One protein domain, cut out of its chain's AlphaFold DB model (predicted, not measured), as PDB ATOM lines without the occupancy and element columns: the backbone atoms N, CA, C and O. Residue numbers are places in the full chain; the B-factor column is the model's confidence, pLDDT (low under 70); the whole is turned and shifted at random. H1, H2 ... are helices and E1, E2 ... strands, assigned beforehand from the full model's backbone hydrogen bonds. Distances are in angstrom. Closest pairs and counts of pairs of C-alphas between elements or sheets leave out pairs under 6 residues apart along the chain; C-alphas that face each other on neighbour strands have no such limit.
ATOM      1  N   LEU A 181     -10.201 -11.245  45.437       83.12
ATOM      2  CA  LEU A 181     -11.116 -12.361  45.202       83.12
ATOM      3  C   LEU A 181     -10.591 -13.170  44.007       83.12
ATOM      4  O   LEU A 181     -10.256 -12.593  42.972       83.12
ATOM      5  N   ILE A 182     -10.431 -14.479  44.188       85.81
ATOM      6  CA  ILE A 182      -9.809 -15.386  43.213       85.81
ATOM      7  C   ILE A 182     -10.876 -16.176  42.466       85.81
ATOM      8  O   ILE A 182     -10.798 -16.300  41.249       85.81
ATOM      9  N   SER A 183     -11.839 -16.735  43.198       88.81
ATOM     10  CA  SER A 183     -12.892 -17.571  42.630       88.81
ATOM     11  C   SER A 183     -14.159 -17.515  43.471       88.81
ATOM     12  O   SER A 183     -14.093 -17.334  44.693       88.81
ATOM     13  N   VAL A 184     -15.285 -17.750  42.803       91.00
ATOM     14  CA  VAL A 184     -16.624 -17.826  43.387       91.00
ATOM     15  C   VAL A 184     -17.278 -19.126  42.934       91.00
ATOM     16  O   VAL A 184     -17.283 -19.432  41.743       91.00
ATOM     17  N   GLN A 185     -17.837 -19.889  43.869       91.12
ATOM     18  CA  GLN A 185     -18.637 -21.074  43.566       91.12
ATOM     19  C   GLN A 185     -20.006 -20.931  44.222       91.12
ATOM     20  O   GLN A 185     -20.100 -20.889  45.446       91.12
ATOM     21  N   GLY A 186     -21.050 -20.818  43.403       90.12
ATOM     22  CA  GLY A 186     -22.440 -20.863  43.849       90.12
ATOM     23  C   GLY A 186     -23.030 -22.243  43.580       90.12
ATOM     24  O   GLY A 186     -22.936 -22.736  42.458       90.12
ATOM     25  N   TYR A 187     -23.648 -22.871  44.576       92.00
ATOM     26  CA  TYR A 187     -24.347 -24.145  44.393       92.00
ATOM     27  C   TYR A 187     -25.545 -24.282  45.331       92.00
ATOM     28  O   TYR A 187     -25.644 -23.596  46.346       92.00
ATOM     29  N   VAL A 188     -26.461 -25.187  44.987       91.25
ATOM     30  CA  VAL A 188     -27.615 -25.534  45.824       91.25
ATOM     31  C   VAL A 188     -27.410 -26.931  46.397       91.25
ATOM     32  O   VAL A 188     -27.091 -27.851  45.640       91.25
ATOM     33  N   SER A 189     -27.594 -27.096  47.703       90.25
ATOM     34  CA  SER A 189     -27.470 -28.384  48.394       90.25
ATOM     35  C   SER A 189     -28.601 -28.602  49.394       90.25
ATOM     36  O   SER A 189     -29.411 -27.710  49.649       90.25
ATOM     37  N   ASP A 190     -28.656 -29.810  49.944       87.88
ATOM     38  CA  ASP A 190     -29.487 -30.112  51.105       87.88
ATOM     39  C   ASP A 190     -28.843 -29.515  52.357       87.88
ATOM     40  O   ASP A 190     -27.616 -29.501  52.481       87.88
ATOM     41  N   ALA A 191     -29.667 -29.023  53.276       80.94
ATOM     42  CA  ALA A 191     -29.205 -28.468  54.534       80.94
ATOM     43  C   ALA A 191     -28.682 -29.580  55.458       80.94
ATOM     44  O   ALA A 191     -29.446 -30.418  55.942       80.94
ATOM     45  N   GLU A 192     -27.377 -29.585  55.737       69.44
ATOM     46  CA  GLU A 192     -26.719 -30.670  56.487       69.44
ATOM     47  C   GLU A 192     -26.993 -30.628  58.003       69.44
ATOM     48  O   GLU A 192     -26.793 -31.616  58.710       69.44
ATOM     49  N   HIS A 193     -27.461 -29.491  58.527       68.69
ATOM     50  CA  HIS A 193     -27.600 -29.249  59.969       68.69
ATOM     51  C   HIS A 193     -29.011 -29.498  60.529       68.69
ATOM     52  O   HIS A 193     -29.242 -29.319  61.728       68.69
ATOM     53  N   TYR A 194     -29.955 -29.933  59.693       67.12
ATOM     54  CA  TYR A 194     -31.346 -30.136  60.088       67.12
ATOM     55  C   TYR A 194     -31.631 -31.599  60.429       67.12
ATOM     56  O   TYR A 194     -31.352 -32.511  59.655       67.12
ATOM     57  N   PRO A 202     -34.882 -32.833  53.584       82.94
ATOM     58  CA  PRO A 202     -34.191 -31.700  54.185       82.94
ATOM     59  C   PRO A 202     -34.486 -30.404  53.412       82.94
ATOM     60  O   PRO A 202     -34.650 -30.442  52.185       82.94
ATOM     61  N   PRO A 203     -34.515 -29.246  54.097       85.50
ATOM     62  CA  PRO A 203     -34.638 -27.962  53.423       85.50
ATOM     63  C   PRO A 203     -33.455 -27.739  52.469       85.50
ATOM     64  O   PRO A 203     -32.362 -28.273  52.674       85.50
ATOM     65  N   LYS A 204     -33.676 -26.955  51.411       89.88
ATOM     66  CA  LYS A 204     -32.637 -26.616  50.430       89.88
ATOM     67  C   LYS A 204     -31.912 -25.330  50.828       89.88
ATOM     68  O   LYS A 204     -32.530 -24.385  51.325       89.88
ATOM     69  N   GLU A 205     -30.618 -25.272  50.544       89.75
ATOM     70  CA  GLU A 205     -29.758 -24.119  50.817       89.75
ATOM     71  C   GLU A 205     -29.009 -23.665  49.565       89.75
ATOM     72  O   GLU A 205     -28.495 -24.478  48.794       89.75
ATOM     73  N   ILE A 206     -28.907 -22.347  49.392       90.94
ATOM     74  CA  ILE A 206     -27.992 -21.708  48.450       90.94
ATOM     75  C   ILE A 206     -26.677 -21.451  49.177       90.94
ATOM     76  O   ILE A 206     -26.645 -20.731  50.173       90.94
ATOM     77  N   ASN A 207     -25.590 -21.991  48.642       90.38
ATOM     78  CA  ASN A 207     -24.251 -21.865  49.188       90.38
ATOM     79  C   ASN A 207     -23.370 -21.070  48.235       90.38
ATOM     80  O   ASN A 207     -23.269 -21.387  47.050       90.38
ATOM     81  N   TYR A 208     -22.690 -20.068  48.780       90.25
ATOM     82  CA  TYR A 208     -21.675 -19.301  48.079       90.25
ATOM     83  C   TYR A 208     -20.323 -19.479  48.751       90.25
ATOM     84  O   TYR A 208     -20.153 -19.100  49.908       90.25
ATOM     85  N   GLN A 209     -19.353 -20.002  48.008       90.31
ATOM     86  CA  GLN A 209     -17.975 -20.148  48.448       90.31
ATOM     87  C   GLN A 209     -17.067 -19.142  47.730       90.31
ATOM     88  O   GLN A 209     -16.958 -19.130  46.503       90.31
ATOM     89  N   PHE A 210     -16.383 -18.311  48.508       88.00
ATOM     90  CA  PHE A 210     -15.487 -17.256  48.052       88.00
ATOM     91  C   PHE A 210     -14.059 -17.561  48.473       88.00
ATOM     92  O   PHE A 210     -13.768 -17.649  49.663       88.00
ATOM     93  N   ASN A 211     -13.152 -17.648  47.505       87.06
ATOM     94  CA  ASN A 211     -11.732 -17.836  47.786       87.06
ATOM     95  C   ASN A 211     -10.989 -16.517  47.619       87.06
ATOM     96  O   ASN A 211     -10.902 -15.968  46.520       87.06
ATOM     97  N   PHE A 212     -10.416 -16.026  48.708       80.12
ATOM     98  CA  PHE A 212      -9.644 -14.796  48.754       80.12
ATOM     99  C   PHE A 212      -8.158 -15.074  48.919       80.12
ATOM    100  O   PHE A 212      -7.745 -15.935  49.689       80.12
ATOM    101  N   GLN A 213      -7.347 -14.270  48.244       76.88
ATOM    102  CA  GLN A 213      -5.918 -14.144  48.487       76.88
ATOM    103  C   GLN A 213      -5.665 -12.888  49.314       76.88
ATOM    104  O   GLN A 213      -6.303 -11.852  49.100       76.88
ATOM    105  N   ASN A 214      -4.691 -12.974  50.221       67.44
ATOM    106  CA  ASN A 214      -4.296 -11.868  51.097       67.44
ATOM    107  C   ASN A 214      -5.459 -11.354  51.967       67.44
ATOM    108  O   ASN A 214      -5.540 -10.158  52.249       67.44
ATOM    109  N   TRP A 215      -6.376 -12.241  52.374       69.38
ATOM    110  CA  TRP A 215      -7.386 -11.894  53.372       69.38
ATOM    111  C   TRP A 215      -6.671 -11.567  54.690       69.38
ATOM    112  O   TRP A 215      -5.911 -12.413  55.180       69.38
ATOM    113  N   PRO A 216      -6.861 -10.368  55.270       57.06
ATOM    114  CA  PRO A 216      -6.289 -10.049  56.569       57.06
ATOM    115  C   PRO A 216      -6.773 -11.094  57.569       57.06
ATOM    116  O   PRO A 216      -7.977 -11.304  57.695       57.06
ATOM    117  N   ARG A 217      -5.868 -11.763  58.295       54.81
ATOM    118  CA  ARG A 217      -6.221 -12.815  59.267       54.81
ATOM    119  C   ARG A 217      -6.900 -12.252  60.527       54.81
ATOM    120  O   ARG A 217      -6.725 -12.778  61.626       54.81
ATOM    121  N   ASP A 218      -7.640 -11.158  60.384       53.16
ATOM    122  CA  ASP A 218      -8.496 -10.635  61.419       53.16
ATOM    123  C   ASP A 218      -9.561 -11.692  61.714       53.16
ATOM    124  O   ASP A 218     -10.350 -12.099  60.857       53.16
ATOM    125  N   LYS A 219      -9.548 -12.192  62.949       48.88
ATOM    126  CA  LYS A 219     -10.452 -13.245  63.430       48.88
ATOM    127  C   LYS A 219     -11.908 -12.778  63.538       48.88
ATOM    128  O   LYS A 219     -12.743 -13.498  64.072       48.88
ATOM    129  N   ASN A 220     -12.225 -11.606  63.004       53.34
ATOM    130  CA  ASN A 220     -13.553 -11.029  63.003       53.34
ATOM    131  C   ASN A 220     -14.336 -11.283  61.714       53.34
ATOM    132  O   ASN A 220     -15.402 -10.701  61.578       53.34
ATOM    133  N   ALA A 221     -13.900 -12.177  60.815       54.91
ATOM    134  CA  ALA A 221     -14.766 -12.652  59.729       54.91
ATOM    135  C   ALA A 221     -16.142 -13.066  60.290       54.91
ATOM    136  O   ALA A 221     -17.149 -12.485  59.904       54.91
ATOM    137  N   GLY A 222     -16.175 -13.929  61.317       54.59
ATOM    138  CA  GLY A 222     -17.408 -14.306  62.026       54.59
ATOM    139  C   GLY A 222     -18.206 -13.123  62.597       54.59
ATOM    140  O   GLY A 222     -19.426 -13.120  62.522       54.59
ATOM    141  N   TYR A 223     -17.540 -12.073  63.080       57.09
ATOM    142  CA  TYR A 223     -18.197 -10.860  63.588       57.09
ATOM    143  C   TYR A 223     -18.757  -9.962  62.470       57.09
ATOM    144  O   TYR A 223     -19.828  -9.376  62.616       57.09
ATOM    145  N   LEU A 224     -18.053  -9.857  61.337       57.44
ATOM    146  CA  LEU A 224     -18.553  -9.200  60.127       57.44
ATOM    147  C   LEU A 224     -19.770  -9.956  59.566       57.44
ATOM    148  O   LEU A 224     -20.713  -9.312  59.103       57.44
ATOM    149  N   PHE A 225     -19.787 -11.293  59.671       59.69
ATOM    150  CA  PHE A 225     -20.960 -12.117  59.356       59.69
ATOM    151  C   PHE A 225     -22.125 -11.869  60.306       59.69
ATOM    152  O   PHE A 225     -23.227 -11.632  59.818       59.69
ATOM    153  N   GLU A 226     -21.888 -11.893  61.622       60.41
ATOM    154  CA  GLU A 226     -22.913 -11.675  62.660       60.41
ATOM    155  C   GLU A 226     -23.568 -10.288  62.582       60.41
ATOM    156  O   GLU A 226     -24.697 -10.118  63.034       60.41
ATOM    157  N   LYS A 227     -22.879  -9.292  62.016       63.56
ATOM    158  CA  LYS A 227     -23.385  -7.919  61.856       63.56
ATOM    159  C   LYS A 227     -23.879  -7.574  60.448       63.56
ATOM    160  O   LYS A 227     -24.024  -6.390  60.155       63.56
ATOM    161  N   ASP A 228     -24.076  -8.561  59.573       67.56
ATOM    162  CA  ASP A 228     -24.532  -8.365  58.182       67.56
ATOM    163  C   ASP A 228     -23.676  -7.414  57.326       67.56
ATOM    164  O   ASP A 228     -24.113  -6.886  56.298       67.56
ATOM    165  N   LYS A 229     -22.402  -7.255  57.698       75.31
ATOM    166  CA  LYS A 229     -21.421  -6.481  56.923       75.31
ATOM    167  C   LYS A 229     -20.879  -7.246  55.725       75.31
ATOM    168  O   LYS A 229     -20.310  -6.639  54.821       75.31
ATOM    169  N   ILE A 230     -21.026  -8.569  55.733       79.88
ATOM    170  CA  ILE A 230     -20.780  -9.423  54.576       79.88
ATOM    171  C   ILE A 230     -22.092 -10.110  54.215       79.88
ATOM    172  O   ILE A 230     -22.688 -10.817  55.042       79.88
ATOM    173  N   ARG A 231     -22.547  -9.864  52.989       84.50
ATOM    174  CA  ARG A 231     -23.816 -10.372  52.467       84.50
ATOM    175  C   ARG A 231     -23.792 -10.467  50.949       84.50
ATOM    176  O   ARG A 231     -23.024  -9.774  50.280       84.50
ATOM    177  N   ILE A 232     -24.677 -11.308  50.439       88.56
ATOM    178  CA  ILE A 232     -25.040 -11.374  49.032       88.56
ATOM    179  C   ILE A 232     -26.234 -10.461  48.809       88.56
ATOM    180  O   ILE A 232     -27.228 -10.549  49.525       88.56
ATOM    181  N   GLU A 233     -26.112  -9.566  47.836       89.56
ATOM    182  CA  GLU A 233     -27.215  -8.751  47.341       89.56
ATOM    183  C   GLU A 233     -27.651  -9.316  45.982       89.56
ATOM    184  O   GLU A 233     -26.902  -9.170  45.008       89.56
ATOM    185  N   PRO A 234     -28.827  -9.973  45.901       89.69
ATOM    186  CA  PRO A 234     -29.400 -10.419  44.635       89.69
ATOM    187  C   PRO A 234     -29.526  -9.275  43.626       89.69
ATOM    188  O   PRO A 234     -29.810  -8.130  43.997       89.69
ATOM    189  N   LYS A 235     -29.331  -9.587  42.344       90.50
ATOM    190  CA  LYS A 235     -29.551  -8.673  41.214       90.50
ATOM    191  C   LYS A 235     -30.716  -9.154  40.359       90.50
ATOM    192  O   LYS A 235     -31.414 -10.071  40.748       90.50
ATOM    193  N   GLU A 236     -30.987  -8.450  39.270       90.06
ATOM    194  CA  GLU A 236     -32.182  -8.526  38.423       90.06
ATOM    195  C   GLU A 236     -32.995  -9.838  38.478       90.06
ATOM    196  O   GLU A 236     -34.114  -9.836  38.996       90.06
ATOM    197  N   ARG A 237     -32.448 -10.954  37.989       87.94
ATOM    198  CA  ARG A 237     -33.096 -12.269  37.915       87.94
ATOM    199  C   ARG A 237     -33.234 -12.920  39.288       87.94
ATOM    200  O   ARG A 237     -34.325 -13.374  39.625       87.94
ATOM    201  N   LEU A 238     -32.167 -12.966  40.090       88.50
ATOM    202  CA  LEU A 238     -32.231 -13.593  41.418       88.50
ATOM    203  C   LEU A 238     -33.149 -12.806  42.363       88.50
ATOM    204  O   LEU A 238     -33.921 -13.399  43.103       88.50
ATOM    205  N   PHE A 239     -33.126 -11.477  42.277       89.56
ATOM    206  CA  PHE A 239     -33.971 -10.552  43.021       89.56
ATOM    207  C   PHE A 239     -35.453 -10.771  42.701       89.56
ATOM    208  O   PHE A 239     -36.272 -10.882  43.612       89.56
ATOM    209  N   GLN A 240     -35.802 -10.907  41.416       90.56
ATOM    210  CA  GLN A 240     -37.171 -11.233  41.008       90.56
ATOM    211  C   GLN A 240     -37.635 -12.581  41.567       90.56
ATOM    212  O   GLN A 240     -38.777 -12.689  42.009       90.56
ATOM    213  N   LEU A 241     -36.768 -13.598  41.579       88.94
ATOM    214  CA  LEU A 241     -37.101 -14.885  42.188       88.94
ATOM    215  C   LEU A 241     -37.258 -14.763  43.712       88.94
ATOM    216  O   LEU A 241     -38.164 -15.385  44.267       88.94
ATOM    217  N   THR A 242     -36.436 -13.940  44.376       88.00
ATOM    218  CA  THR A 242     -36.543 -13.736  45.827       88.00
ATOM    219  C   THR A 242     -37.775 -12.930  46.255       88.00
ATOM    220  O   THR A 242     -38.270 -13.066  47.366       88.00
ATOM    221  N   GLU A 243     -38.287 -12.062  45.385       89.31
ATOM    222  CA  GLU A 243     -39.514 -11.304  45.658       89.31
ATOM    223  C   GLU A 243     -40.762 -12.156  45.405       89.31
ATOM    224  O   GLU A 243     -41.718 -12.128  46.178       89.31
ATOM    225  N   ASN A 244     -40.757 -12.941  44.326       88.19
ATOM    226  CA  ASN A 244     -41.969 -13.610  43.862       88.19
ATOM    227  C   ASN A 244     -42.092 -15.054  44.358       88.19
ATOM    228  O   ASN A 244     -43.194 -15.486  44.690       88.19
ATOM    229  N   SER A 245     -40.984 -15.795  44.431       85.94
ATOM    230  CA  SER A 245     -41.021 -17.262  44.503       85.94
ATOM    231  C   SER A 245     -40.502 -17.836  45.823       85.94
ATOM    232  O   SER A 245     -41.022 -18.854  46.285       85.94
ATOM    233  N   PHE A 246     -39.491 -17.227  46.447       89.75
ATOM    234  CA  PHE A 246     -38.903 -17.732  47.695       89.75
ATOM    235  C   PHE A 246     -38.175 -16.640  48.480       89.75
ATOM    236  O   PHE A 246     -37.709 -15.689  47.883       89.75
ATOM    237  N   SER A 247     -37.950 -16.801  49.782       86.81
ATOM    238  CA  SER A 247     -37.078 -15.909  50.554       86.81
ATOM    239  C   SER A 247     -35.719 -16.545  50.863       86.81
ATOM    240  O   SER A 247     -35.605 -17.759  51.067       86.81
ATOM    241  N   MET A 248     -34.668 -15.713  50.879       85.88
ATOM    242  CA  MET A 248     -33.315 -16.084  51.309       85.88
ATOM    243  C   MET A 248     -33.128 -15.717  52.779       85.88
ATOM    244  O   MET A 248     -32.888 -14.554  53.110       85.88
ATOM    245  N   GLU A 249     -33.193 -16.702  53.668       82.88
ATOM    246  CA  GLU A 249     -32.882 -16.487  55.081       82.88
ATOM    247  C   GLU A 249     -31.429 -16.861  55.368       82.88
ATOM    248  O   GLU A 249     -31.001 -17.993  55.147       82.88
ATOM    249  N   LYS A 250     -30.650 -15.887  55.845       73.94
ATOM    250  CA  LYS A 250     -29.237 -16.087  56.166       73.94
ATOM    251  C   LYS A 250     -29.099 -17.006  57.379       73.94
ATOM    252  O   LYS A 250     -29.576 -16.676  58.465       73.94
ATOM    253  N   GLU A 251     -28.388 -18.115  57.212       67.50
ATOM    254  CA  GLU A 251     -28.023 -18.989  58.327       67.50
ATOM    255  C   GLU A 251     -26.891 -18.352  59.146       67.50
ATOM    256  O   GLU A 251     -25.912 -17.816  58.610       67.50
ATOM    257  N   GLY A 252     -27.017 -18.402  60.474       59.50
ATOM    258  CA  GLY A 252     -25.993 -17.884  61.380       59.50
ATOM    259  C   GLY A 252     -24.655 -18.624  61.230       59.50
ATOM    260  O   GLY A 252     -24.589 -19.747  60.735       59.50
ATOM    261  N   VAL A 253     -23.570 -18.033  61.744       53.50
ATOM    262  CA  VAL A 253     -22.196 -18.594  61.670       53.50
ATOM    263  C   VAL A 253     -22.078 -20.004  62.285       53.50
ATOM    264  O   VAL A 253     -21.132 -20.733  62.014       53.50
ATOM    265  N   ARG A 254     -23.034 -20.417  63.128       50.84
ATOM    266  CA  ARG A 254     -23.050 -21.757  63.742       50.84
ATOM    267  C   ARG A 254     -23.690 -22.850  62.878       50.84
ATOM    268  O   ARG A 254     -23.438 -24.012  63.173       50.84
ATOM    269  N   ASN A 255     -24.482 -22.495  61.862       48.06
ATOM    270  CA  ASN A 255     -25.411 -23.417  61.195       48.06
ATOM    271  C   ASN A 255     -25.309 -23.426  59.655       48.06
ATOM    272  O   ASN A 255     -26.130 -24.072  59.023       48.06
ATOM    273  N   GLY A 256     -24.341 -22.735  59.038       50.31
ATOM    274  CA  GLY A 256     -24.153 -22.814  57.577       50.31
ATOM    275  C   GLY A 256     -23.055 -21.907  57.015       50.31
ATOM    276  O   GLY A 256     -22.321 -22.294  56.113       50.31
ATOM    277  N   SER A 257     -22.843 -20.725  57.604       57.28
ATOM    278  CA  SER A 257     -21.759 -19.829  57.171       57.28
ATOM    279  C   SER A 257     -20.451 -20.127  57.917       57.28
ATOM    280  O   SER A 257     -20.410 -20.067  59.145       57.28
ATOM    281  N   GLY A 258     -19.362 -20.407  57.197       64.81
ATOM    282  CA  GLY A 258     -18.086 -20.842  57.775       64.81
ATOM    283  C   GLY A 258     -16.871 -20.228  57.084       64.81
ATOM    284  O   GLY A 258     -16.962 -19.703  55.977       64.81
ATOM    285  N   PHE A 259     -15.712 -20.283  57.740       71.62
ATOM    286  CA  PHE A 259     -14.449 -19.860  57.142       71.62
ATOM    287  C   PHE A 259     -13.356 -20.899  57.363       71.62
ATOM    288  O   PHE A 259     -13.226 -21.474  58.444       71.62
ATOM    289  N   SER A 260     -12.535 -21.106  56.342       69.12
ATOM    290  CA  SER A 260     -11.332 -21.926  56.417       69.12
ATOM    291  C   SER A 260     -10.151 -21.173  55.814       69.12
ATOM    292  O   SER A 260     -10.299 -20.200  55.074       69.12
ATOM    293  N   SER A 261      -8.942 -21.576  56.189       61.59
ATOM    294  CA  SER A 261      -7.722 -21.019  55.612       61.59
ATOM    295  C   SER A 261      -6.782 -22.151  55.246       61.59
ATOM    296  O   SER A 261      -6.361 -22.895  56.135       61.59
ATOM    297  N   GLU A 262      -6.417 -22.243  53.971       62.47
ATOM    298  CA  GLU A 262      -5.430 -23.190  53.463       62.47
ATOM    299  C   GLU A 262      -4.306 -22.415  52.763       62.47
ATOM    300  O   GLU A 262      -4.501 -21.739  51.750       62.47
ATOM    301  N   GLY A 263      -3.102 -22.446  53.340       66.94
ATOM    302  CA  GLY A 263      -1.971 -21.664  52.836       66.94
ATOM    303  C   GLY A 263      -2.246 -20.153  52.839       66.94
ATOM    304  O   GLY A 263      -2.433 -19.560  53.899       66.94
ATOM    305  N   ASN A 264      -2.230 -19.528  51.654       66.75
ATOM    306  CA  ASN A 264      -2.541 -18.099  51.453       66.75
ATOM    307  C   ASN A 264      -3.969 -17.862  50.919       66.75
ATOM    308  O   ASN A 264      -4.284 -16.765  50.453       66.75
ATOM    309  N   VAL A 265      -4.809 -18.898  50.918       74.50
ATOM    310  CA  VAL A 265      -6.201 -18.803  50.485       74.50
ATOM    311  C   VAL A 265      -7.096 -18.826  51.716       74.50
ATOM    312  O   VAL A 265      -7.011 -19.723  52.553       74.50
ATOM    313  N   PHE A 266      -7.933 -17.804  51.832       76.75
ATOM    314  CA  PHE A 266      -9.010 -17.740  52.805       76.75
ATOM    315  C   PHE A 266     -10.316 -18.045  52.090       76.75
ATOM    316  O   PHE A 266     -10.683 -17.343  51.147       76.75
ATOM    317  N   THR A 267     -10.997 -19.086  52.539       83.44
ATOM    318  CA  THR A 267     -12.267 -19.513  51.977       83.44
ATOM    319  C   THR A 267     -13.380 -19.082  52.904       83.44
ATOM    320  O   THR A 267     -13.377 -19.395  54.094       83.44
ATOM    321  N   LEU A 268     -14.334 -18.363  52.338       83.88
ATOM    322  CA  LEU A 268     -15.542 -17.929  52.998       83.88
ATOM    323  C   LEU A 268     -16.740 -18.652  52.388       83.88
ATOM    324  O   LEU A 268     -16.962 -18.525  51.191       83.88
ATOM    325  N   THR A 269     -17.544 -19.312  53.213       86.19
ATOM    326  CA  THR A 269     -18.833 -19.878  52.814       86.19
ATOM    327  C   THR A 269     -19.974 -19.080  53.441       86.19
ATOM    328  O   THR A 269     -19.973 -18.856  54.653       86.19
ATOM    329  N   ILE A 270     -20.935 -18.650  52.623       85.88
ATOM    330  CA  ILE A 270     -22.192 -18.027  53.053       85.88
ATOM    331  C   ILE A 270     -23.348 -18.902  52.573       85.88
ATOM    332  O   ILE A 270     -23.456 -19.150  51.370       85.88
ATOM    333  N   SER A 271     -24.213 -19.308  53.497       86.94
ATOM    334  CA  SER A 271     -25.358 -20.177  53.206       86.94
ATOM    335  C   SER A 271     -26.676 -19.471  53.509       86.94
ATOM    336  O   SER A 271     -26.828 -18.810  54.542       86.94
ATOM    337  N   TYR A 272     -27.626 -19.606  52.587       88.00
ATOM    338  CA  TYR A 272     -28.976 -19.067  52.690       88.00
ATOM    339  C   TYR A 272     -29.985 -20.194  52.551       88.00
ATOM    340  O   TYR A 272     -29.991 -20.902  51.542       88.00
ATOM    341  N   ARG A 273     -30.876 -20.329  53.528       87.56
ATOM    342  CA  ARG A 273     -31.999 -21.254  53.438       87.56
ATOM    343  C   ARG A 273     -33.016 -20.731  52.434       87.56
ATOM    344  O   ARG A 273     -33.372 -19.552  52.467       87.56
ATOM    345  N   ILE A 274     -33.479 -21.619  51.560       89.19
ATOM    346  CA  ILE A 274     -34.535 -21.338  50.588       89.19
ATOM    347  C   ILE A 274     -35.875 -21.604  51.267       89.19
ATOM    348  O   ILE A 274     -36.160 -22.744  51.635       89.19
ATOM    349  N   LYS A 275     -36.707 -20.571  51.407       88.25
ATOM    350  CA  LYS A 275     -38.090 -20.721  51.874       88.25
ATOM    351  C   LYS A 275     -39.070 -20.376  50.759       88.25
ATOM    352  O   LYS A 275     -39.234 -19.192  50.465       88.25
ATOM    353  N   PRO A 276     -39.704 -21.363  50.111       87.94
ATOM    354  CA  PRO A 276     -40.662 -21.087  49.049       87.94
ATOM    355  C   PRO A 276     -41.876 -20.326  49.602       87.94
ATOM    356  O   PRO A 276     -42.342 -20.592  50.710       87.94
ATOM    357  N   HIS A 277     -42.392 -19.360  48.839       88.81
ATOM    358  CA  HIS A 277     -43.614 -18.634  49.210       88.81
ATOM    359  C   HIS A 277     -44.866 -19.499  49.037       88.81
ATOM    360  O   HIS A 277     -45.841 -19.357  49.776       88.81
ATOM    361  N   GLU A 278     -44.834 -20.403  48.058       86.50
ATOM    362  CA  GLU A 278     -45.887 -21.378  47.823       86.50
ATOM    363  C   GLU A 278     -45.605 -22.666  48.602       86.50
ATOM    364  O   GLU A 278     -44.556 -23.294  48.452       86.50
ATOM    365  N   ILE A 279     -46.569 -23.081  49.425       83.94
ATOM    366  CA  ILE A 279     -46.484 -24.331  50.181       83.94
ATOM    367  C   ILE A 279     -46.998 -25.465  49.294       83.94
ATOM    368  O   ILE A 279     -48.203 -25.648  49.134       83.94
ATOM    369  N   ILE A 280     -46.067 -26.240  48.740       83.00
ATOM    370  CA  ILE A 280     -46.363 -27.397  47.879       83.00
ATOM    371  C   ILE A 280     -46.780 -28.614  48.718       83.00
ATOM    372  O   ILE A 280     -47.596 -29.430  48.289       83.00
ATOM    373  N   ASP A 281     -46.228 -28.737  49.926       79.00
ATOM    374  CA  ASP A 281     -46.523 -29.814  50.864       79.00
ATOM    375  C   ASP A 281     -46.754 -29.239  52.275       79.00
ATOM    376  O   ASP A 281     -45.816 -28.723  52.887       79.00
ATOM    377  N   PRO A 282     -47.977 -29.328  52.834       79.31
ATOM    378  CA  PRO A 282     -48.266 -28.864  54.193       79.31
ATOM    379  C   PRO A 282     -47.433 -29.558  55.276       79.31
ATOM    380  O   PRO A 282     -47.255 -29.007  56.362       79.31
ATOM    381  N   TRP A 283     -46.938 -30.766  54.995       78.12
ATOM    382  CA  TRP A 283     -46.099 -31.547  55.900       78.12
ATOM    383  C   TRP A 283     -44.607 -31.330  55.648       78.12
ATOM    384  O   TRP A 283     -43.801 -31.783  56.454       78.12
ATOM    385  N   ASN A 284     -44.230 -30.628  54.576       78.69
ATOM    386  CA  ASN A 284     -42.858 -30.225  54.283       78.69
ATOM    387  C   ASN A 284     -42.842 -28.815  53.673       78.69
ATOM    388  O   ASN A 284     -42.718 -28.628  52.463       78.69
ATOM    389  N   VAL A 285     -42.989 -27.819  54.545       78.19
ATOM    390  CA  VAL A 285     -43.176 -26.409  54.166       78.19
ATOM    391  C   VAL A 285     -41.987 -25.792  53.426       78.19
ATOM    392  O   VAL A 285     -42.155 -24.766  52.778       78.19
ATOM    393  N   ASP A 286     -40.808 -26.415  53.483       80.94
ATOM    394  CA  ASP A 286     -39.605 -25.959  52.777       80.94
ATOM    395  C   ASP A 286     -39.368 -26.699  51.455       80.94
ATOM    396  O   ASP A 286     -38.315 -26.546  50.831       80.94
ATOM    397  N   LYS A 287     -40.318 -27.533  51.018       84.88
ATOM    398  CA  LYS A 287     -40.183 -28.284  49.774       84.88
ATOM    399  C   LYS A 287     -40.190 -27.339  48.574       84.88
ATOM    400  O   LYS A 287     -41.183 -26.675  48.295       84.88
ATOM    401  N   VAL A 288     -39.088 -27.341  47.829       86.50
ATOM    402  CA  VAL A 288     -38.888 -26.522  46.625       86.50
ATOM    403  C   VAL A 288     -39.186 -27.361  45.381       86.50
ATOM    404  O   VAL A 288     -38.732 -28.505  45.288       86.50
ATOM    405  N   SER A 289     -39.930 -26.816  44.413       89.12
ATOM    406  CA  SER A 289     -40.191 -27.515  43.148       89.12
ATOM    407  C   SER A 289     -38.906 -27.689  42.319       89.12
ATOM    408  O   SER A 289     -38.009 -26.842  42.382       89.12
ATOM    409  N   PRO A 290     -38.783 -28.768  41.520       89.12
ATOM    410  CA  PRO A 290     -37.630 -28.963  40.639       89.12
ATOM    411  C   PRO A 290     -37.424 -27.816  39.642       89.12
ATOM    412  O   PRO A 290     -36.282 -27.462  39.350       89.12
ATOM    413  N   GLU A 291     -38.513 -27.223  39.149       90.00
ATOM    414  CA  GLU A 291     -38.491 -26.089  38.223       90.00
ATOM    415  C   GLU A 291     -37.883 -24.854  38.894       90.00
ATOM    416  O   GLU A 291     -36.923 -24.281  38.378       90.00
ATOM    417  N   LEU A 292     -38.356 -24.511  40.098       88.31
ATOM    418  CA  LEU A 292     -37.823 -23.392  40.873       88.31
ATOM    419  C   LEU A 292     -36.352 -23.625  41.244       88.31
ATOM    420  O   LEU A 292     -35.537 -22.709  41.181       88.31
ATOM    421  N   LEU A 293     -35.974 -24.864  41.571       90.25
ATOM    422  CA  LEU A 293     -34.584 -25.217  41.861       90.25
ATOM    423  C   LEU A 293     -33.664 -24.980  40.652       90.25
ATOM    424  O   LEU A 293     -32.521 -24.549  40.818       90.25
ATOM    425  N   GLN A 294     -34.142 -25.280  39.444       92.25
ATOM    426  CA  GLN A 294     -33.397 -25.050  38.209       92.25
ATOM    427  C   GLN A 294     -33.268 -23.551  37.908       92.25
ATOM    428  O   GLN A 294     -32.170 -23.087  37.606       92.25
ATOM    429  N   GLU A 295     -34.347 -22.780  38.072       92.12
ATOM    430  CA  GLU A 295     -34.322 -21.322  37.911       92.12
ATOM    431  C   GLU A 295     -33.349 -20.648  38.886       92.12
ATOM    432  O   GLU A 295     -32.575 -19.778  38.485       92.12
ATOM    433  N   ILE A 296     -33.327 -21.099  40.146       91.38
ATOM    434  CA  ILE A 296     -32.381 -20.623  41.162       91.38
ATOM    435  C   ILE A 296     -30.941 -20.912  40.731       91.38
ATOM    436  O   ILE A 296     -30.108 -20.007  40.774       91.38
ATOM    437  N   LYS A 297     -30.640 -22.138  40.276       92.00
ATOM    438  CA  LYS A 297     -29.289 -22.533  39.829       92.00
ATOM    439  C   LYS A 297     -28.766 -21.657  38.693       92.00
ATOM    440  O   LYS A 297     -27.594 -21.291  38.694       92.00
ATOM    441  N   GLU A 298     -29.627 -21.304  37.746       91.88
ATOM    442  CA  GLU A 298     -29.269 -20.444  36.615       91.88
ATOM    443  C   GLU A 298     -29.092 -18.969  37.000       91.88
ATOM    444  O   GLU A 298     -28.469 -18.214  36.253       91.88
ATOM    445  N   ALA A 299     -29.630 -18.554  38.148       92.19
ATOM    446  CA  ALA A 299     -29.569 -17.183  38.644       92.19
ATOM    447  C   ALA A 299     -28.520 -16.970  39.754       92.19
ATOM    448  O   ALA A 299     -28.351 -15.843  40.207       92.19
ATOM    449  N   LEU A 300     -27.786 -18.005  40.192       91.25
ATOM    450  CA  LEU A 300     -26.890 -17.909  41.360       91.25
ATOM    451  C   LEU A 300     -25.832 -16.808  41.248       91.25
ATOM    452  O   LEU A 300     -25.557 -16.124  42.234       91.25
ATOM    453  N   TYR A 301     -25.238 -16.646  40.066       91.25
ATOM    454  CA  TYR A 301     -24.196 -15.649  39.813       91.25
ATOM    455  C   TYR A 301     -24.765 -14.251  39.529       91.25
ATOM    456  O   TYR A 301     -24.001 -13.291  39.459       91.25
ATOM    457  N   ASP A 302     -26.089 -14.107  39.428       92.12
ATOM    458  CA  ASP A 302     -26.759 -12.814  39.301       92.12
ATOM    459  C   ASP A 302     -26.936 -12.138  40.669       92.12
ATOM    460  O   ASP A 302     -28.036 -11.911  41.180       92.12
ATOM    461  N   ALA A 303     -25.801 -11.868  41.303       91.69
ATOM    462  CA  ALA A 303     -25.715 -11.247  42.609       91.69
ATOM    463  C   ALA A 303     -24.397 -10.474  42.763       91.69
ATOM    464  O   ALA A 303     -23.448 -10.645  41.994       91.69
ATOM    465  N   GLU A 304     -24.322  -9.645  43.801       91.94
ATOM    466  CA  GLU A 304     -23.084  -9.021  44.262       91.94
ATOM    467  C   GLU A 304     -22.709  -9.531  45.649       91.94
ATOM    468  O   GLU A 304     -23.539  -9.550  46.559       91.94
ATOM    469  N   LEU A 305     -21.428  -9.842  45.850       89.31
ATOM    470  CA  LEU A 305     -20.874  -9.910  47.195       89.31
ATOM    471  C   LEU A 305     -20.553  -8.494  47.671       89.31
ATOM    472  O   LEU A 305     -19.724  -7.797  47.079       89.31
ATOM    473  N   VAL A 306     -21.164  -8.105  48.784       87.12
ATOM    474  CA  VAL A 306     -20.925  -6.826  49.446       87.12
ATOM    475  C   VAL A 306     -20.147  -7.062  50.733       87.12
ATOM    476  O   VAL A 306     -20.572  -7.827  51.598       87.12
ATOM    477  N   ILE A 307     -18.998  -6.391  50.847       80.62
ATOM    478  CA  ILE A 307     -18.151  -6.368  52.040       80.62
ATOM    479  C   ILE A 307     -18.045  -4.921  52.519       80.62
ATOM    480  O   ILE A 307     -17.311  -4.105  51.955       80.62
ATOM    481  N   GLU A 308     -18.777  -4.592  53.576       73.44
ATOM    482  CA  GLU A 308     -18.764  -3.275  54.212       73.44
ATOM    483  C   GLU A 308     -17.638  -3.192  55.250       73.44
ATOM    484  O   GLU A 308     -17.843  -3.342  56.457       73.44
ATOM    485  N   GLU A 309     -16.420  -2.953  54.756       60.72
ATOM    486  CA  GLU A 309     -15.218  -2.733  55.564       60.72
ATOM    487  C   GLU A 309     -14.665  -1.310  55.327       60.72
ATOM    488  O   GLU A 309     -14.271  -0.949  54.216       60.72
ATOM    489  N   GLY A 310     -14.644  -0.475  56.373       52.00
ATOM    490  CA  GLY A 310     -14.183   0.919  56.329       52.00
ATOM    491  C   GLY A 310     -14.964   1.899  55.434       52.00
ATOM    492  O   GLY A 310     -16.137   1.701  55.137       52.00
ATOM    493  N   ILE A 311     -14.306   3.000  55.031       35.69
ATOM    494  CA  ILE A 311     -14.911   4.172  54.344       35.69
ATOM    495  C   ILE A 311     -15.435   3.848  52.926       35.69
ATOM    496  O   ILE A 311     -16.272   4.571  52.386       35.69
ATOM    497  N   LYS A 312     -14.958   2.768  52.295       53.47
ATOM    498  CA  LYS A 312     -15.434   2.308  50.983       53.47
ATOM    499  C   LYS A 312     -15.681   0.809  51.040       53.47
ATOM    500  O   LYS A 312     -14.736   0.033  50.913       53.47
ATOM    501  N   GLY A 313     -16.946   0.423  51.197       64.56
ATOM    502  CA  GLY A 313     -17.359  -0.966  51.019       64.56
ATOM    503  C   GLY A 313     -16.900  -1.495  49.657       64.56
ATOM    504  O   GLY A 313     -16.921  -0.770  48.657       64.56
ATOM    505  N   LYS A 314     -16.445  -2.747  49.625       80.00
ATOM    506  CA  LYS A 314     -16.075  -3.440  48.391       80.00
ATOM    507  C   LYS A 314     -17.271  -4.223  47.883       80.00
ATOM    508  O   LYS A 314     -17.964  -4.880  48.654       80.00
ATOM    509  N   ARG A 315     -17.490  -4.147  46.576       86.06
ATOM    510  CA  ARG A 315     -18.524  -4.894  45.867       86.06
ATOM    511  C   ARG A 315     -17.849  -5.738  44.799       86.06
ATOM    512  O   ARG A 315     -16.971  -5.235  44.098       86.06
ATOM    513  N   TYR A 316     -18.240  -6.999  44.711       86.94
ATOM    514  CA  TYR A 316     -17.765  -7.936  43.702       86.94
ATOM    515  C   TYR A 316     -18.980  -8.460  42.943       86.94
ATOM    516  O   TYR A 316     -19.850  -9.075  43.557       86.94
ATOM    517  N   GLN A 317     -19.047  -8.203  41.635       90.38
ATOM    518  CA  GLN A 317     -20.064  -8.805  40.772       90.38
ATOM    519  C   GLN A 317     -19.753 -10.290  40.645       90.38
ATOM    520  O   GLN A 317     -18.635 -10.641  40.271       90.38
ATOM    521  N   LEU A 318     -20.699 -11.170  40.975       89.94
ATOM    522  CA  LEU A 318     -20.419 -12.606  40.909       89.94
ATOM    523  C   LEU A 318     -20.336 -13.098  39.459       89.94
ATOM    524  O   LEU A 318     -19.550 -13.999  39.184       89.94
ATOM    525  N   GLN A 319     -21.052 -12.452  38.533       88.06
ATOM    526  CA  GLN A 319     -20.996 -12.733  37.092       88.06
ATOM    527  C   GLN A 319     -19.572 -12.646  36.511       88.06
ATOM    528  O   GLN A 319     -19.248 -13.378  35.581       88.06
ATOM    529  N   ASP A 320     -18.695 -11.816  37.089       86.88
ATOM    530  CA  ASP A 320     -17.295 -11.684  36.653       86.88
ATOM    531  C   ASP A 320     -16.458 -12.957  36.912       86.88
ATOM    532  O   ASP A 320     -15.315 -13.054  36.460       86.88
ATOM    533  N   PHE A 321     -17.000 -13.916  37.672       83.25
ATOM    534  CA  PHE A 321     -16.324 -15.130  38.135       83.25
ATOM    535  C   PHE A 321     -17.022 -16.426  37.687       83.25
ATOM    536  O   PHE A 321     -16.705 -17.485  38.238       83.25
ATOM    537  N   GLN A 322     -17.969 -16.338  36.742       69.69
ATOM    538  CA  GLN A 322     -18.708 -17.475  36.180       69.69
ATOM    539  C   GLN A 322     -17.915 -18.240  35.112       69.69
ATOM    540  O   GLN A 322     -17.226 -17.593  34.289       69.69
TER     541      GLN A 322
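AT A GLANCE: This is residues 181 to 194 and 202 to 322 of the 322 residues of an uncharacterized protein of Desulfitobacterium sp (UniProt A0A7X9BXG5). A long, twisted sheet of E1, E2, E4, E5 and E6 lies partly face to face with a small sheet of E3, E7 and E8, their strands crossed. H1, H2 and H4 sit at the rims between the two sheets, H3 packs on H2 near E1, and the loop of residues 277 to 289 lies at one end of the long axis. The 135 printed residues hold, along the chain, E1 E2 H1 E3 H2 E4 E5 E6 H3 E7 E8 H4: mixed, helices and strands. The large sheet is branched, its neighbour pairs antiparallel; the small one runs E3, E7, E8, all antiparallel. The whole is compact, with a radius of gyration of the C-alphas of 15.2 A, and only just elongated, spanning 46 by 30 by 25 A.

IN THESE COORDINATES: Find C-alpha 265 at (-6.201, -18.803, 50.485), where E6, residues 265 to 276, begins; it runs 34.6 A from first to last C-alpha and ends with C-alpha 276 at (-40.662, -21.087, 49.049). Look next to E2, residues 204 to 213, 29.6 A, and E1, residues 181 to 190, 26.2 A. E5 is residues 258 to 262 and E4 residues 246 to 250. The small sheet is E3, residues 230 to 234, E7, residues 303 to 307, and E8, residues 314 to 317. The helices are H1, residues 221 to 226, H2, 236 to 244, H3, 290 to 299 and 14.4 A long, and H4, 318 to 321, ending at (-16.324, -15.130, 38.135).

HOW THE PARTS SIT: Start at E6: E2 lies on one side of it, with N 208 and O 270 2.9 A apart, and E5 and E4 on the other side, with N 260 and O 267 at 2.9 A and N 247 and O 275 at 2.8 A. E1 is beside E2, with N 187 and O 207 at 2.9 A. In the small sheet look at N 233 and O 304, 2.9 A, and, in the hairpin E7 and E8, N 305 and O 316, 2.9 A. The closest C-alphas of E3 and E6 are those of Arg 231 and Ile 270, 7.8 A apart. H4 lies over E1 at a height over the branched sheet of 7.7 A, on the opposite face from H3. H3 touches H2, Leu 238 and Ala 299 having the closest C-alphas at 5.3 A, opposite ways at a tilt of 36 degrees, only just steep. H1 only grazes both sheets. In H1, H2 and H3 every O i to N i+4 pair is within hydrogen-bond range; H4 is too short for one.

THE WHOLE: The C-alphas farthest apart, of Trp 283 and Ile 311, are 47.4 A apart. Residues 195 to 201 are not printed; C-alphas 194 and 202 are 6.7 A apart across the cut. E6 to H3 is a long link. Mean pLDDT of the printed part is 79.1, with 37 residues under 70, among them 214 to 228.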